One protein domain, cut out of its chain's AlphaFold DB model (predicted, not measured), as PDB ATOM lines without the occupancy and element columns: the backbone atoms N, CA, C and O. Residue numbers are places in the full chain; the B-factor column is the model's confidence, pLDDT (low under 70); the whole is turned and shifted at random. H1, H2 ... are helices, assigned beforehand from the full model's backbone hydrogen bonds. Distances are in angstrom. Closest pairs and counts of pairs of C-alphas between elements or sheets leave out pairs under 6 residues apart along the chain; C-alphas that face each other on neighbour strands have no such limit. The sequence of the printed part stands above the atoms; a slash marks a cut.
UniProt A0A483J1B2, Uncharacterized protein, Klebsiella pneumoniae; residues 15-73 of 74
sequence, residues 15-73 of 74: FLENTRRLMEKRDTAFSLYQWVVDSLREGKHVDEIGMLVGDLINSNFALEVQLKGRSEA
ATOM      1  N   PHE A  15     131.540 161.565 239.192       87.19
ATOM      2  CA  PHE A  15     130.629 161.122 240.240       87.19
ATOM      3  C   PHE A  15     129.340 161.961 240.311       87.19
ATOM      4  O   PHE A  15     128.243 161.397 240.345       87.19
ATOM      5  N   LEU A  16     129.443 163.292 240.311       86.19
ATOM      6  CA  LEU A  16     128.293 164.197 240.359       86.19
ATOM      7  C   LEU A  16     127.467 164.115 239.073       86.19
ATOM      8  O   LEU A  16     126.239 164.092 239.140       86.19
ATOM      9  N   GLU A  17     128.115 163.987 237.912       87.44
ATOM     10  CA  GLU A  17     127.419 163.769 236.639       87.44
ATOM     11  C   GLU A  17     126.593 162.474 236.675       87.44
ATOM     12  O   GLU A  17     125.394 162.467 236.379       87.44
ATOM     13  N   ASN A  18     127.204 161.377 237.127       88.38
ATOM     14  CA  ASN A  18     126.530 160.086 237.209       88.38
ATOM     15  C   ASN A  18     125.400 160.104 238.252       88.38
ATOM     16  O   ASN A  18     124.333 159.540 238.020       88.38
ATOM     17  N   THR A  19     125.600 160.804 239.369       88.94
ATOM     18  CA  THR A  19     124.577 161.016 240.402       88.94
ATOM     19  C   THR A  19     123.365 161.750 239.840       88.94
ATOM     20  O   THR A  19     122.237 161.287 240.016       88.94
ATOM     21  N   ARG A  20     123.571 162.861 239.126       86.88
ATOM     22  CA  ARG A  20     122.477 163.622 238.503       86.88
ATOM     23  C   ARG A  20     121.683 162.743 237.539       86.88
ATOM     24  O   ARG A  20     120.456 162.735 237.600       86.88
ATOM     25  N   ARG A  21     122.369 161.908 236.751       88.38
ATOM     26  CA  ARG A  21     121.724 160.924 235.872       88.38
ATOM     27  C   ARG A  21     120.908 159.881 236.645       88.38
ATOM     28  O   ARG A  21     119.803 159.535 236.235       88.38
ATOM     29  N   LEU A  22     121.412 159.381 237.776       89.50
ATOM     30  CA  LEU A  22     120.661 158.448 238.630       89.50
ATOM     31  C   LEU A  22     119.390 159.087 239.203       89.50
ATOM     32  O   LEU A  22     118.392 158.391 239.383       89.50
ATOM     33  N   MET A  23     119.398 160.399 239.435       89.56
ATOM     34  CA  MET A  23     118.245 161.145 239.943       89.56
ATOM     35  C   MET A  23     117.147 161.402 238.891       89.56
ATOM     36  O   MET A  23     116.043 161.793 239.266       89.56
ATOM     37  N   GLU A  24     117.385 161.135 237.599       90.12
ATOM     38  CA  GLU A  24     116.386 161.321 236.527       90.12
ATOM     39  C   GLU A  24     115.212 160.332 236.601       90.12
ATOM     40  O   GLU A  24     114.110 160.622 236.128       90.12
ATOM     41  N   LYS A  25     115.432 159.143 237.176       92.88
ATOM     42  CA  LYS A  25     114.405 158.106 237.330       92.88
ATOM     43  C   LYS A  25     114.279 157.698 238.789       92.88
ATOM     44  O   LYS A  25     115.267 157.508 239.492       92.88
ATOM     45  N   ARG A  26     113.036 157.483 239.225       87.44
ATOM     46  CA  ARG A  26     112.721 157.115 240.613       87.44
ATOM     47  C   ARG A  26     113.471 155.864 241.075       87.44
ATOM     48  O   ARG A  26     114.019 155.866 242.171       87.44
ATOM     49  N   ASP A  27     113.516 154.825 240.247       88.88
ATOM     50  CA  ASP A  27     114.129 153.546 240.625       88.88
ATOM     51  C   ASP A  27     115.648 153.673 240.817       88.88
ATOM     52  O   ASP A  27     116.203 153.144 241.775       88.88
ATOM     53  N   THR A  28     116.326 154.437 239.956       88.06
ATOM     54  CA  THR A  28     117.774 154.668 240.060       88.06
ATOM     55  C   THR A  28     118.135 155.647 241.176       88.06
ATOM     56  O   THR A  28     119.204 155.513 241.772       88.06
ATOM     57  N   ALA A  29     117.231 156.563 241.533       91.19
ATOM     58  CA  ALA A  29     117.391 157.433 242.694       91.19
ATOM     59  C   ALA A  29     117.394 156.632 244.009       91.19
ATOM     60  O   ALA A  29     118.182 156.916 244.911       91.19
ATOM     61  N   PHE A  30     116.570 155.580 244.112       92.69
ATOM     62  CA  PHE A  30     116.605 154.676 245.269       92.69
ATOM     63  C   PHE A  30     117.913 153.882 245.358       92.69
ATOM     64  O   PHE A  30     118.412 153.674 246.464       92.69
ATOM     65  N   SER A  31     118.507 153.494 244.226       91.88
ATOM     66  CA  SER A  31     119.832 152.857 244.213       91.88
ATOM     67  C   SER A  31     120.924 153.786 244.751       91.88
ATOM     68  O   SER A  31     121.760 153.347 245.539       91.88
ATOM     69  N   LEU A  32     120.893 155.073 244.384       93.19
ATOM     70  CA  LEU A  32     121.806 156.077 244.937       93.19
ATOM     71  C   LEU A  32     121.603 156.247 246.449       93.19
ATOM     72  O   LEU A  32     122.574 156.245 247.199       93.19
ATOM     73  N   TYR A  33     120.351 156.341 246.909       93.69
ATOM     74  CA  TYR A  33     120.038 156.406 248.340       93.69
ATOM     75  C   TYR A  33     120.620 155.211 249.105       93.69
ATOM     76  O   TYR A  33     121.274 155.396 250.132       93.69
ATOM     77  N   GLN A  34     120.418 153.994 248.593       94.81
ATOM     78  CA  GLN A  34     120.926 152.784 249.230       94.81
ATOM     79  C   GLN A  34     122.458 152.808 249.315       94.81
ATOM     80  O   GLN A  34     123.014 152.566 250.384       94.81
ATOM     81  N   TRP A  35     123.128 153.195 248.225       95.19
ATOM     82  CA  TRP A  35     124.582 153.337 248.195       95.19
ATOM     83  C   TRP A  35     125.102 154.351 249.226       95.19
ATOM     84  O   TRP A  35     126.081 154.067 249.917       95.19
ATOM     85  N   VAL A  36     124.434 155.501 249.388       94.62
ATOM     86  CA  VAL A  36     124.804 156.500 250.407       94.62
ATOM     87  C   VAL A  36     124.661 155.919 251.813       94.62
ATOM     88  O   VAL A  36     125.574 156.046 252.627       94.62
ATOM     89  N   VAL A  37     123.536 155.263 252.113       96.56
ATOM     90  CA  VAL A  37     123.287 154.675 253.440       96.56
ATOM     91  C   VAL A  37     124.334 153.619 253.788       96.56
ATOM     92  O   VAL A  37     124.834 153.604 254.915       96.56
ATOM     93  N   ASP A  38     124.682 152.757 252.838       97.12
ATOM     94  CA  ASP A  38     125.678 151.711 253.065       97.12
ATOM     95  C   ASP A  38     127.085 152.306 253.210       97.12
ATOM     96  O   ASP A  38     127.808 151.945 254.138       97.12
ATOM     97  N   SER A  39     127.431 153.318 252.410       95.75
ATOM     98  CA  SER A  39     128.704 154.043 252.531       95.75
ATOM     99  C   SER A  39     128.863 154.724 253.895       95.75
ATOM    100  O   SER A  39     129.923 154.628 254.514       95.75
ATOM    101  N   LEU A  40     127.792 155.332 254.423       94.19
ATOM    102  CA  LEU A  40     127.780 155.909 255.771       94.19
ATOM    103  C   LEU A  40     127.973 154.846 256.859       94.19
ATOM    104  O   LEU A  40     128.726 155.071 257.806       94.19
ATOM    105  N   ARG A  41     127.310 153.691 256.737       95.69
ATOM    106  CA  ARG A  41     127.446 152.578 257.696       95.69
ATOM    107  C   ARG A  41     128.851 151.990 257.700       95.69
ATOM    108  O   ARG A  41     129.348 151.618 258.759       95.69
ATOM    109  N   GLU A  42     129.472 151.899 256.531       96.06
ATOM    110  CA  GLU A  42     130.825 151.371 256.362       96.06
ATOM    111  C   GLU A  42     131.922 152.406 256.643       96.06
ATOM    112  O   GLU A  42     133.094 152.039 256.723       96.06
ATOM    113  N   GLY A  43     131.567 153.687 256.786       94.62
ATOM    114  CA  GLY A  43     132.527 154.778 256.956       94.62
ATOM    115  C   GLY A  43     133.394 155.018 255.714       94.62
ATOM    116  O   GLY A  43     134.567 155.364 255.847       94.62
ATOM    117  N   LYS A  44     132.843 154.801 254.515       94.88
ATOM    118  CA  LYS A  44     133.524 154.963 253.218       94.88
ATOM    119  C   LYS A  44     132.913 156.108 252.412       94.88
ATOM    120  O   LYS A  44     131.819 156.574 252.718       94.88
ATOM    121  N   HIS A  45     133.620 156.531 251.362       92.38
ATOM    122  CA  HIS A  45     133.146 157.516 250.379       92.38
ATOM    123  C   HIS A  45     132.696 158.857 250.984       92.38
ATOM    124  O   HIS A  45     131.743 159.485 250.528       92.38
ATOM    125  N   VAL A  46     133.357 159.281 252.067       89.62
ATOM    126  CA  VAL A  46     132.992 160.495 252.815       89.62
ATOM    127  C   VAL A  46     133.098 161.740 251.931       89.62
ATOM    128  O   VAL A  46     132.234 162.613 252.010       89.62
ATOM    129  N   ASP A  47     134.106 161.793 251.062       88.25
ATOM    130  CA  ASP A  47     134.321 162.915 250.148       88.25
ATOM    131  C   ASP A  47     133.209 162.990 249.097       88.25
ATOM    132  O   ASP A  47     132.614 164.048 248.905       88.25
ATOM    133  N   GLU A  48     132.859 161.864 248.470       89.81
ATOM    134  CA  GLU A  48     131.775 161.787 247.492       89.81
ATOM    135  C   GLU A  48     130.423 162.157 248.115       89.81
ATOM    136  O   GLU A  48     129.658 162.925 247.533       89.81
ATOM    137  N   ILE A  49     130.137 161.695 249.335       91.38
ATOM    138  CA  ILE A  49     128.923 162.087 250.067       91.38
ATOM    139  C   ILE A  49     128.939 163.588 250.386       91.38
ATOM    140  O   ILE A  49     127.917 164.261 250.237       91.38
ATOM    141  N   GLY A  50     130.089 164.139 250.782       88.06
ATOM    142  CA  GLY A  50     130.263 165.579 250.965       88.06
ATOM    143  C   GLY A  50     129.975 166.362 249.681       88.06
ATOM    144  O   GLY A  50     129.274 167.375 249.720       88.06
ATOM    145  N   MET A  51     130.432 165.853 248.534       87.56
ATOM    146  CA  MET A  51     130.145 166.424 247.218       87.56
ATOM    147  C   MET A  51     128.651 166.376 246.885       87.56
ATOM    148  O   MET A  51     128.118 167.392 246.445       87.56
ATOM    149  N   LEU A  52     127.957 165.261 247.153       89.50
ATOM    150  CA  LEU A  52     126.499 165.159 246.973       89.50
ATOM    151  C   LEU A  52     125.751 166.227 247.769       89.50
ATOM    152  O   LEU A  52     124.868 166.903 247.246       89.50
ATOM    153  N   VAL A  53     126.098 166.379 249.048       87.69
ATOM    154  CA  VAL A  53     125.453 167.364 249.922       87.69
ATOM    155  C   VAL A  53     125.751 168.783 249.439       87.69
ATOM    156  O   VAL A  53     124.844 169.615 249.400       87.69
ATOM    157  N   GLY A  54     126.985 169.059 249.017       84.31
ATOM    158  CA  GLY A  54     127.351 170.340 248.416       84.31
ATOM    159  C   GLY A  54     126.568 170.654 247.139       84.31
ATOM    160  O   GLY A  54     126.066 171.767 246.997       84.31
ATOM    161  N   ASP A  55     126.401 169.674 246.249       83.00
ATOM    162  CA  ASP A  55     125.632 169.808 245.005       83.00
ATOM    163  C   ASP A  55     124.147 170.099 245.270       83.00
ATOM    164  O   ASP A  55     123.556 170.994 244.660       83.00
ATOM    165  N   LEU A  56     123.554 169.413 246.253       83.88
ATOM    166  CA  LEU A  56     122.179 169.662 246.695       83.88
ATOM    167  C   LEU A  56     122.005 171.073 247.263       83.88
ATOM    168  O   LEU A  56     121.016 171.739 246.955       83.88
ATOM    169  N   ILE A  57     122.958 171.547 248.069       82.44
ATOM    170  CA  ILE A  57     122.942 172.913 248.607       82.44
ATOM    171  C   ILE A  57     123.036 173.923 247.459       82.44
ATOM    172  O   ILE A  57     122.212 174.837 247.382       82.44
ATOM    173  N   ASN A  58     123.980 173.735 246.536       79.81
ATOM    174  CA  ASN A  58     124.159 174.623 245.389       79.81
ATOM    175  C   ASN A  58     122.896 174.686 244.513       79.81
ATOM    176  O   ASN A  58     122.465 175.779 244.135       79.81
ATOM    177  N   SER A  59     122.272 173.533 244.253       78.44
ATOM    178  CA  SER A  59     121.033 173.411 243.478       78.44
ATOM    179  C   SER A  59     119.843 174.070 244.181       78.44
ATOM    180  O   SER A  59     119.131 174.873 243.581       78.44
ATOM    181  N   ASN A  60     119.636 173.781 245.471       81.19
ATOM    182  CA  ASN A  60     118.494 174.285 246.237       81.19
ATOM    183  C   ASN A  60     118.535 175.808 246.435       81.19
ATOM    184  O   ASN A  60     117.496 176.465 246.423       81.19
ATOM    185  N   PHE A  61     119.727 176.380 246.611       80.62
ATOM    186  CA  PHE A  61     119.902 177.824 246.790       80.62
ATOM    187  C   PHE A  61     120.216 178.573 245.486       80.62
ATOM    188  O   PHE A  61     120.510 179.767 245.529       80.62
ATOM    189  N   ALA A  62     120.140 177.898 244.331       68.38
ATOM    190  CA  ALA A  62     120.451 178.458 243.014       68.38
ATOM    191  C   ALA A  62     121.820 179.172 242.949       68.38
ATOM    192  O   ALA A  62     122.012 180.119 242.179       68.38
ATOM    193  N   LEU A  63     122.790 178.710 243.745       67.38
ATOM    194  CA  LEU A  63     124.138 179.286 243.801       67.38
ATOM    195  C   LEU A  63     124.877 179.090 242.468       67.38
ATOM    196  O   LEU A  63     125.665 179.943 242.058       67.38
ATOM    197  N   GLU A  64     124.530 178.039 241.717       61.31
ATOM    198  CA  GLU A  64     125.033 177.811 240.358       61.31
ATOM    199  C   GLU A  64     124.682 178.955 239.389       61.31
ATOM    200  O   GLU A  64     125.521 179.378 238.589       61.31
ATOM    201  N   VAL A  65     123.460 179.496 239.474       60.06
ATOM    202  CA  VAL A  65     122.978 180.589 238.606       60.06
ATOM    203  C   VAL A  65     123.677 181.901 238.956       60.06
ATOM    204  O   VAL A  65     124.074 182.655 238.067       60.06
ATOM    205  N   GLN A  66     123.885 182.155 240.251       57.88
ATOM    206  CA  GLN A  66     124.590 183.348 240.726       57.88
ATOM    207  C   GLN A  66     126.048 183.387 240.262       57.88
ATOM    208  O   GLN A  66     126.589 184.467 240.022       57.88
ATOM    209  N   LEU A  67     126.686 182.224 240.127       56.41
ATOM    210  CA  LEU A  67     128.062 182.123 239.656       56.41
ATOM    211  C   LEU A  67     128.160 182.199 238.137       56.41
ATOM    212  O   LEU A  67     128.949 183.005 237.654       56.41
ATOM    213  N   LYS A  68     127.330 181.465 237.380       55.34
ATOM    214  CA  LYS A  68     127.317 181.555 235.904       55.34
ATOM    215  C   LYS A  68     127.012 182.977 235.416       55.34
ATOM    216  O   LYS A  68     127.734 183.485 234.564       55.34
ATOM    217  N   GLY A  69     126.059 183.671 236.046       54.53
ATOM    218  CA  GLY A  69     125.772 185.078 235.743       54.53
ATOM    219  C   GLY A  69     126.915 186.052 236.079       54.53
ATOM    220  O   GLY A  69     126.977 187.138 235.512       54.53
ATOM    221  N   ARG A  70     127.845 185.683 236.973       53.22
ATOM    222  CA  ARG A  70     129.078 186.451 237.238       53.22
ATOM    223  C   ARG A  70     130.218 186.087 236.283       53.22
ATOM    224  O   ARG A  70     131.034 186.954 235.988       53.22
ATOM    225  N   SER A  71     130.281 184.840 235.813       51.81
ATOM    226  CA  SER A  71     131.264 184.366 234.828       51.81
ATOM    227  C   SER A  71     131.073 185.016 233.456       51.81
ATOM    228  O   SER A  71     132.056 185.329 232.796       51.81
ATOM    229  N   GLU A  72     129.820 185.237 233.049       45.78
ATOM    230  CA  GLU A  72     129.456 185.899 231.785       45.78
ATOM    231  C   GLU A  72     129.539 187.435 231.856       45.78
ATOM    232  O   GLU A  72     129.493 188.109 230.832       45.78
ATOM    233  N   ALA A  73     129.679 188.003 233.058       45.50
ATOM    234  CA  ALA A  73     129.778 189.444 233.287       45.50
ATOM    235  C   ALA A  73     131.226 189.983 233.249       45.50
ATOM    236  O   ALA A  73     131.485 191.061 233.790       45.50
TER     237      ALA A  73
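This is residues 15 to 73 of the 74 residues of an uncharacterized protein of Klebsiella pneumoniae (UniProt A0A483J1B2). Helices H2 and H3 open as a V from the link at residues 43 to 45, and the short H1 bridges its arms, packing on both; H4 lies beyond the far end of H3, where residues 67 to 73 stick out. The printed part has 59 residues with four named helices, H1 to H4 in chain order, and no named strand: its class is all helix. It is loose, with a radius of gyration of the C-alphas of 13.7 A, and elongated, spanning 44 by 25 by 17 A.

Start at H1, residues 15 to 22, and go on to H2, residues 26 to 42: they form a helical hairpin, opposite ways at a steep tilt of 41 degrees. H2 touches H1 with residues 28 to 32 alone; the closest C-alphas, Leu 22 and Thr 28, are 5.0 A apart. Next comes H3, residues 46 to 60, in a second helical hairpin with H2, opposite ways at a steep tilt of 43 degrees. These two only just touch, with 3 pairs of C-alphas within 8 A, the closest being Val 36 and Ile 49 at 6.9 A. Look back to H1: it touches H3 at a steep tilt of 61 degrees, the same way, with the closest C-alphas, Leu 16 and Leu 52, 6.9 A apart. H4, residues 63 to 71, is close to H3 but not clearly touching, about perpendicular at 77 degrees; the closest C-alphas, Asn 58 and Glu 64, are 6.0 A apart. H4 is apart from H1 and H2. Every O i to N i+4 pair is within hydrogen-bond range in H1, H2 and H3, and 4 of 5 are in H4.

Find C-alpha 15 at (130.629, 161.122, 240.240), where H1 begins its 10.4 A. H2 runs 24.7 A from C-alpha 26 at (112.721, 157.115, 240.613). H3 is 21.1 A long, and H4, 12.5 A long, ends at C-alpha 71, (131.264, 184.366, 234.828).

The two farthest C-alphas, Glu 42 and Ala 73, are 44.5 A apart. The printed part has no cut, and its three links are tight. In this model pLDDT is under 70 at residues 62 to 73.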